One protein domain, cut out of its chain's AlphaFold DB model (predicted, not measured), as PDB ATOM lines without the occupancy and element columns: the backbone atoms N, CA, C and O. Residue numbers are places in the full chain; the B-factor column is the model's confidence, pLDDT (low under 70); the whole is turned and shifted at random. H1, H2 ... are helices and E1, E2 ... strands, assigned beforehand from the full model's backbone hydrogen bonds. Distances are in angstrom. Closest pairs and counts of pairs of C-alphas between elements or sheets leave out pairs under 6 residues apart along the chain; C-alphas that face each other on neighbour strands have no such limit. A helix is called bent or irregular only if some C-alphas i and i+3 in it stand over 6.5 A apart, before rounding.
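This is residues 6 to 26 and 38 to 77 of the 78 residues of an uncharacterized protein of Streptomyces xinghaiensis (UniProt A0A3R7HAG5). A small sheet of three antiparallel strands makes the body, with E3 between E1 and the bent E2; the unnamed stretch of residues 9 to 26 winds past one face of it, and a helix, H1, leads away from the end of E3 like an arm. Residues 65 to 77, of which 65 to 75 belong to H1, stick out free of the body. The printed part has 61 residues, with three named strands and one named helix in the order E1, E2, E3, H1; the sheet order is E1, E3, E2, and the class is mixed, helices and strands. The whole is loose, with a radius of gyration of the C-alphas of 13.5 A, and elongated, spanning 38 by 23 by 21 A.

The inner strand E3 is residues 53 to 58, 16.2 A from first to last C-alpha. E2, residues 41 to 49, is the longest strand by residues and measures 21.8 A; it begins at C-alpha 41 at (205.239, 171.569, 55.651) and bends by 65 degrees at residue 46. E1, residues 6 to 8, measures 7.1 A and begins at C-alpha 6 at (194.429, 166.600, 45.108). H1, residues 61 to 75, measures 21.6 A and ends at C-alpha 75 at (227.955, 165.901, 44.537).

E3 and E2 are antiparallel neighbours and a hairpin, with 143 degrees between their directions. N 46 and O 55 are within hydrogen-bond range at 2.8 A, as are N 55 and O 47 at 2.8 A. The C-alphas of Ala 54 and His 48 face each other at 4.5 A. E1 and E3 are antiparallel at 133 degrees, with N 7 and O 54 within hydrogen-bond range at 2.9 A. The C-alphas of Asp 8 and Arg 53 face each other at 4.4 A. The edge strands E1 and E2 are only just apart, at 8.2 A between their closest C-alphas. H1 is not on the sheet, but only just, with 4 pairs of C-alphas within 10 A. H1 is apart from E1 and from E2. In H1 every O i to N i+4 pair is within hydrogen-bond range.

The C-alphas of Asp 11 and Tyr 77, the two farthest apart, are 39.2 A from each other. The body without the free stretch has 48 residues and spans 30 by 24 by 17 A. Residues 27 to 37 are cut out, with 17.7 A between C-alphas 26 and 38; this cut lies in the link from E1 to E2. The links E2 to E3 and E3 to H1 are tight. The mean pLDDT of the printed part is 74.1, and residues 13 to 18 and 61 to 77 are under 70.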
ATOM      1  N   THR A   6     194.477 165.943  46.415       88.44
ATOM      2  CA  THR A   6     194.429 166.600  45.108       88.44
ATOM      3  C   THR A   6     194.057 168.052  45.331       88.44
ATOM      4  O   THR A   6     193.072 168.330  46.016       88.44
ATOM      5  N   VAL A   7     194.842 168.959  44.764       86.94
ATOM      6  CA  VAL A   7     194.647 170.405  44.876       86.94
ATOM      7  C   VAL A   7     194.615 171.048  43.498       86.94
ATOM      8  O   VAL A   7     195.175 170.505  42.547       86.94
ATOM      9  N   ASP A   8     193.964 172.201  43.392       86.88
ATOM     10  CA  ASP A   8     193.987 173.006  42.176       86.88
ATOM     11  C   ASP A   8     195.301 173.800  42.099       86.88
ATOM     12  O   ASP A   8     195.725 174.440  43.063       86.88
ATOM     13  N   CYS A   9     195.954 173.762  40.939       80.88
ATOM     14  CA  CYS A   9     197.240 174.407  40.696       80.88
ATOM     15  C   CYS A   9     197.175 175.926  40.886       80.88
ATOM     16  O   CYS A   9     198.144 176.521  41.344       80.88
ATOM     17  N   GLY A  10     196.030 176.537  40.564       78.06
ATOM     18  CA  GLY A  10     195.801 177.977  40.719       78.06
ATOM     19  C   GLY A  10     195.597 178.444  42.163       78.06
ATOM     20  O   GLY A  10     195.596 179.644  42.407       78.06
ATOM     21  N   ASP A  11     195.436 177.527  43.120       79.56
ATOM     22  CA  ASP A  11     195.324 177.868  44.546       79.56
ATOM     23  C   ASP A  11     196.709 178.140  45.178       79.56
ATOM     24  O   ASP A  11     196.824 178.688  46.272       79.56
ATOM     25  N   PHE A  12     197.781 177.800  44.453       72.69
ATOM     26  CA  PHE A  12     199.170 178.042  44.831       72.69
ATOM     27  C   PHE A  12     199.781 179.084  43.904       72.69
ATOM     28  O   PHE A  12     200.480 178.752  42.950       72.69
ATOM     29  N   GLU A  13     199.530 180.355  44.194       66.19
ATOM     30  CA  GLU A  13     200.285 181.448  43.586       66.19
ATOM     31  C   GLU A  13     201.531 181.696  44.441       66.19
ATOM     32  O   GLU A  13     201.433 182.137  45.588       66.19
ATOM     33  N   ARG A  14     202.721 181.367  43.923       64.94
ATOM     34  CA  ARG A  14     203.973 181.761  44.584       64.94
ATOM     35  C   ARG A  14     204.207 183.250  44.341       64.94
ATOM     36  O   ARG A  14     203.870 183.759  43.277       64.94
ATOM     37  N   ASP A  15     204.902 183.924  45.260       59.53
ATOM     38  CA  ASP A  15     205.349 185.323  45.099       59.53
ATOM     39  C   ASP A  15     206.134 185.583  43.791       59.53
ATOM     40  O   ASP A  15     206.262 186.724  43.351       59.53
ATOM     41  N   THR A  16     206.658 184.535  43.146       58.09
ATOM     42  CA  THR A  16     207.335 184.613  41.844       58.09
ATOM     43  C   THR A  16     206.379 184.637  40.643       58.09
ATOM     44  O   THR A  16     206.838 184.815  39.515       58.09
ATOM     45  N   GLY A  17     205.067 184.487  40.855       61.19
ATOM     46  CA  GLY A  17     204.063 184.288  39.803       61.19
ATOM     47  C   GLY A  17     204.083 182.880  39.200       61.19
ATOM     48  O   GLY A  17     203.425 182.634  38.192       61.19
ATOM     49  N   GLU A  18     204.860 181.970  39.788       63.84
ATOM     50  CA  GLU A  18     204.900 180.564  39.406       63.84
ATOM     51  C   GLU A  18     203.865 179.784  40.206       63.84
ATOM     52  O   GLU A  18     203.736 179.943  41.421       63.84
ATOM     53  N   ASP A  19     203.143 178.921  39.514       73.88
ATOM     54  CA  ASP A  19     202.153 178.035  40.106       73.88
ATOM     55  C   ASP A  19     202.667 176.591  40.147       73.88
ATOM     56  O   ASP A  19     203.769 176.277  39.685       73.88
ATOM     57  N   LEU A  20     201.867 175.684  40.708       78.44
ATOM     58  CA  LEU A  20     202.212 174.262  40.810       78.44
ATOM     59  C   LEU A  20     202.577 173.609  39.466       78.44
ATOM     60  O   LEU A  20     203.251 172.581  39.473       78.44
ATOM     61  N   ARG A  21     202.189 174.182  38.317       77.50
ATOM     62  CA  ARG A  21     202.551 173.653  36.989       77.50
ATOM     63  C   ARG A  21     204.029 173.847  36.661       77.50
ATOM     64  O   ARG A  21     204.537 173.163  35.778       77.50
ATOM     65  N   ALA A  22     204.717 174.748  37.360       80.44
ATOM     66  CA  ALA A  22     206.165 174.891  37.257       80.44
ATOM     67  C   ALA A  22     206.919 173.736  37.942       80.44
ATOM     68  O   ALA A  22     208.119 173.585  37.727       80.44
ATOM     69  N   LEU A  23     206.235 172.925  38.760       80.81
ATOM     70  CA  LEU A  23     206.831 171.778  39.434       80.81
ATOM     71  C   LEU A  23     206.708 170.507  38.590       80.81
ATOM     72  O   LEU A  23     205.629 170.139  38.108       80.81
ATOM     73  N   ASP A  24     207.828 169.800  38.477       82.62
ATOM     74  CA  ASP A  24     207.889 168.477  37.875       82.62
ATOM     75  C   ASP A  24     207.369 167.394  38.827       82.62
ATOM     76  O   ASP A  24     207.374 167.512  40.054       82.62
ATOM     77  N   VAL A  25     206.939 166.271  38.257       84.62
ATOM     78  CA  VAL A  25     206.559 165.103  39.055       84.62
ATOM     79  C   VAL A  25     207.774 164.588  39.839       84.62
ATOM     80  O   VAL A  25     208.829 164.318  39.265       84.62
ATOM     81  N   ASN A  26     207.581 164.348  41.138       83.12
ATOM     82  CA  ASN A  26     208.578 164.104  42.191       83.12
ATOM     83  C   ASN A  26     209.286 165.349  42.740       83.12
ATOM     84  O   ASN A  26     210.180 165.199  43.576       83.12
ATOM     85  N   LEU A  38     195.903 172.789  52.588       83.50
ATOM     86  CA  LEU A  38     197.036 172.020  53.088       83.50
ATOM     87  C   LEU A  38     197.665 172.729  54.291       83.50
ATOM     88  O   LEU A  38     197.835 173.948  54.258       83.50
ATOM     89  N   PRO A  39     198.015 172.000  55.364       83.62
ATOM     90  CA  PRO A  39     198.839 172.546  56.432       83.62
ATOM     91  C   PRO A  39     200.267 172.842  55.953       83.62
ATOM     92  O   PRO A  39     200.738 172.267  54.965       83.62
ATOM     93  N   GLU A  40     200.954 173.701  56.711       85.94
ATOM     94  CA  GLU A  40     202.385 173.978  56.546       85.94
ATOM     95  C   GLU A  40     203.221 172.686  56.551       85.94
ATOM     96  O   GLU A  40     202.883 171.701  57.220       85.94
ATOM     97  N   GLY A  41     204.319 172.694  55.796       86.00
ATOM     98  CA  GLY A  41     205.239 171.569  55.651       86.00
ATOM     99  C   GLY A  41     205.553 171.218  54.199       86.00
ATOM    100  O   GLY A  41     205.131 171.892  53.262       86.00
ATOM    101  N   THR A  42     206.307 170.135  54.015       86.88
ATOM    102  CA  THR A  42     206.769 169.698  52.694       86.88
ATOM    103  C   THR A  42     205.806 168.688  52.068       86.88
ATOM    104  O   THR A  42     205.424 167.687  52.684       86.88
ATOM    105  N   TRP A  43     205.458 168.910  50.808       88.00
ATOM    106  CA  TRP A  43     204.547 168.098  50.012       88.00
ATOM    107  C   TRP A  43     205.239 167.633  48.738       88.00
ATOM    108  O   TRP A  43     205.903 168.410  48.066       88.00
ATOM    109  N   LEU A  44     205.085 166.361  48.389       87.56
ATOM    110  CA  LEU A  44     205.647 165.793  47.167       87.56
ATOM    111  C   LEU A  44     204.586 165.748  46.081       87.56
ATOM    112  O   LEU A  44     203.525 165.148  46.286       87.56
ATOM    113  N   LEU A  45     204.912 166.300  44.919       88.81
ATOM    114  CA  LEU A  45     204.093 166.185  43.725       88.81
ATOM    115  C   LEU A  45     204.231 164.787  43.127       88.81
ATOM    116  O   LEU A  45     205.306 164.370  42.709       88.81
ATOM    117  N   LEU A  46     203.132 164.040  43.094       88.75
ATOM    118  CA  LEU A  46     203.085 162.690  42.537       88.75
ATOM    119  C   LEU A  46     202.654 162.667  41.075       88.75
ATOM    120  O   LEU A  46     203.099 161.803  40.325       88.75
ATOM    121  N   ALA A  47     201.739 163.554  40.697       90.12
ATOM    122  CA  ALA A  47     201.179 163.622  39.355       90.12
ATOM    123  C   ALA A  47     200.431 164.943  39.157       90.12
ATOM    124  O   ALA A  47     199.952 165.536  40.122       90.12
ATOM    125  N   HIS A  48     200.262 165.337  37.898       88.25
ATOM    126  CA  HIS A  48     199.268 166.328  37.492       88.25
ATOM    127  C   HIS A  48     198.028 165.593  36.973       88.25
ATOM    128  O   HIS A  48     198.125 164.762  36.068       88.25
ATOM    129  N   GLU A  49     196.866 165.856  37.570       84.75
ATOM    130  CA  GLU A  49     195.574 165.357  37.087       84.75
ATOM    131  C   GLU A  49     194.963 166.384  36.131       84.75
ATOM    132  O   GLU A  49     194.225 167.286  36.526       84.75
ATOM    133  N   GLY A  50     195.253 166.229  34.842       81.56
ATOM    134  CA  GLY A  50     194.802 167.175  33.824       81.56
ATOM    135  C   GLY A  50     195.652 168.445  33.804       81.56
ATOM    136  O   GLY A  50     196.851 168.392  34.060       81.56
ATOM    137  N   GLU A  51     195.037 169.568  33.438       76.69
ATOM    138  CA  GLU A  51     195.742 170.839  33.208       76.69
ATOM    139  C   GLU A  51     195.809 171.728  34.461       76.69
ATOM    140  O   GLU A  51     196.702 172.568  34.575       76.69
ATOM    141  N   ASP A  52     194.903 171.509  35.420       84.38
ATOM    142  CA  ASP A  52     194.666 172.441  36.529       84.38
ATOM    143  C   ASP A  52     194.777 171.803  37.914       84.38
ATOM    144  O   ASP A  52     194.599 172.500  38.908       84.38
ATOM    145  N   ARG A  53     195.055 170.498  38.026       87.88
ATOM    146  CA  ARG A  53     195.132 169.824  39.330       87.88
ATOM    147  C   ARG A  53     196.437 169.087  39.535       87.88
ATOM    148  O   ARG A  53     196.943 168.420  38.641       87.88
ATOM    149  N   ALA A  54     196.903 169.126  40.772       89.56
ATOM    150  CA  ALA A  54     198.105 168.469  41.238       89.56
ATOM    151  C   ALA A  54     197.764 167.476  42.351       89.56
ATOM    152  O   ALA A  54     197.012 167.772  43.282       89.56
ATOM    153  N   VAL A  55     198.345 166.286  42.260       89.69
ATOM    154  CA  VAL A  55     198.259 165.239  43.272       89.69
ATOM    155  C   VAL A  55     199.479 165.344  44.160       89.69
ATOM    156  O   VAL A  55     200.592 165.016  43.748       89.69
ATOM    157  N   LEU A  56     199.265 165.770  45.392       89.25
ATOM    158  CA  LEU A  56     200.302 165.917  46.392       89.25
ATOM    159  C   LEU A  56     200.177 164.820  47.441       89.25
ATOM    160  O   LEU A  56     199.103 164.290  47.731       89.25
ATOM    161  N   ARG A  57     201.292 164.496  48.075       89.12
ATOM    162  CA  ARG A  57     201.273 163.741  49.325       89.12
ATOM    163  C   ARG A  57     202.168 164.411  50.353       89.12
ATOM    164  O   ARG A  57     203.164 165.017  49.960       89.12
ATOM    165  N   PRO A  58     201.862 164.280  51.651       86.75
ATOM    166  CA  PRO A  58     202.745 164.809  52.676       86.75
ATOM    167  C   PRO A  58     204.088 164.089  52.567       86.75
ATOM    168  O   PRO A  58     204.148 162.854  52.603       86.75
ATOM    169  N   PHE A  59     205.155 164.861  52.390       81.00
ATOM    170  CA  PHE A  59     206.499 164.324  52.352       81.00
ATOM    171  C   PHE A  59     206.978 164.178  53.789       81.00
ATOM    172  O   PHE A  59     207.106 165.147  54.538       81.00
ATOM    173  N   THR A  60     207.151 162.934  54.222       74.19
ATOM    174  CA  THR A  60     207.519 162.670  55.612       74.19
ATOM    175  C   THR A  60     208.993 162.986  55.841       74.19
ATOM    176  O   THR A  60     209.829 162.824  54.954       74.19
ATOM    177  N   THR A  61     209.341 163.390  57.062       64.75
ATOM    178  CA  THR A  61     210.719 163.746  57.446       64.75
ATOM    179  C   THR A  61     211.729 162.617  57.173       64.75
ATOM    180  O   THR A  61     212.905 162.879  56.917       64.75
ATOM    181  N   GLU A  62     211.284 161.355  57.191       64.31
ATOM    182  CA  GLU A  62     212.103 160.188  56.835       64.31
ATOM    183  C   GLU A  62     212.503 160.189  55.351       64.31
ATOM    184  O   GLU A  62     213.642 159.864  55.008       64.31
ATOM    185  N   GLU A  63     211.603 160.630  54.473       64.75
ATOM    186  CA  GLU A  63     211.841 160.741  53.034       64.75
ATOM    187  C   GLU A  63     212.673 161.983  52.697       64.75
ATOM    188  O   GLU A  63     213.589 161.894  51.878       64.75
ATOM    189  N   THR A  64     212.485 163.093  53.425       61.41
ATOM    190  CA  THR A  64     213.361 164.280  53.366       61.41
ATOM    191  C   THR A  64     214.816 163.925  53.662       61.41
ATOM    192  O   THR A  64     215.735 164.390  52.983       61.41
ATOM    193  N   ARG A  65     215.056 163.049  54.647       59.59
ATOM    194  CA  ARG A  65     216.407 162.584  54.984       59.59
ATOM    195  C   ARG A  65     217.007 161.696  53.890       59.59
ATOM    196  O   ARG A  65     218.222 161.717  53.692       59.59
ATOM    197  N   ALA A  66     216.192 160.906  53.195       59.91
ATOM    198  CA  ALA A  66     216.647 160.065  52.091       59.91
ATOM    199  C   ALA A  66     216.945 160.884  50.820       59.91
ATOM    200  O   ALA A  66     217.954 160.629  50.163       59.91
ATOM    201  N   ALA A  67     216.122 161.891  50.508       59.78
ATOM    202  CA  ALA A  67     216.317 162.787  49.367       59.78
ATOM    203  C   ALA A  67     217.580 163.655  49.527       59.78
ATOM    204  O   ALA A  67     218.454 163.609  48.662       59.78
ATOM    205  N   ARG A  68     217.768 164.304  50.691       57.88
ATOM    206  CA  ARG A  68     218.997 165.073  50.984       57.88
ATOM    207  C   ARG A  68     220.267 164.228  50.896       57.88
ATOM    208  O   ARG A  68     221.274 164.684  50.369       57.88
ATOM    209  N   GLN A  69     220.228 162.984  51.377       55.56
ATOM    210  CA  GLN A  69     221.383 162.085  51.267       55.56
ATOM    211  C   GLN A  69     221.685 161.684  49.815       55.56
ATOM    212  O   GLN A  69     222.847 161.436  49.493       55.56
ATOM    213  N   ARG A  70     220.684 161.637  48.921       54.75
ATOM    214  CA  ARG A  70     220.906 161.406  47.483       54.75
ATOM    215  C   ARG A  70     221.500 162.620  46.772       54.75
ATOM    216  O   ARG A  70     222.400 162.442  45.960       54.75
ATOM    217  N   GLU A  71     221.066 163.833  47.101       53.66
ATOM    218  CA  GLU A  71     221.671 165.056  46.551       53.66
ATOM    219  C   GLU A  71     223.125 165.243  47.014       53.66
ATOM    220  O   GLU A  71     223.996 165.618  46.227       53.66
ATOM    221  N   GLU A  72     223.421 164.914  48.273       47.91
ATOM    222  CA  GLU A  72     224.778 165.008  48.821       47.91
ATOM    223  C   GLU A  72     225.712 163.935  48.235       47.91
ATOM    224  O   GLU A  72     226.871 164.214  47.930       47.91
ATOM    225  N   SER A  73     225.201 162.727  47.970       50.03
ATOM    226  CA  SER A  73     225.972 161.672  47.296       50.03
ATOM    227  C   SER A  73     226.155 161.904  45.791       50.03
ATOM    228  O   SER A  73     227.171 161.475  45.245       50.03
ATOM    229  N   ALA A  74     225.254 162.638  45.128       50.81
ATOM    230  CA  ALA A  74     225.433 163.053  43.736       50.81
ATOM    231  C   ALA A  74     226.572 164.079  43.562       50.81
ATOM    232  O   ALA A  74     227.250 164.065  42.537       50.81
ATOM    233  N   ARG A  75     226.843 164.926  44.568       50.50
ATOM    234  CA  ARG A  75     227.955 165.901  44.537       50.50
ATOM    235  C   ARG A  75     229.339 165.299  44.774       50.50
ATOM    236  O   ARG A  75     230.330 165.911  44.395       50.50
ATOM    237  N   ILE A  76     229.429 164.136  45.419       56.09
ATOM    238  CA  ILE A  76     230.717 163.508  45.771       56.09
ATOM    239  C   ILE A  76     231.326 162.740  44.581       56.09
ATOM    240  O   ILE A  76     232.507 162.402  44.603       56.09
ATOM    241  N   TYR A  77     230.547 162.491  43.526       47.16
ATOM    242  CA  TYR A  77     230.977 161.761  42.327       47.16
ATOM    243  C   TYR A  77     231.253 162.657  41.106       47.16
ATOM    244  O   TYR A  77     231.261 162.152  39.980       47.16
TER     245      TYR A  77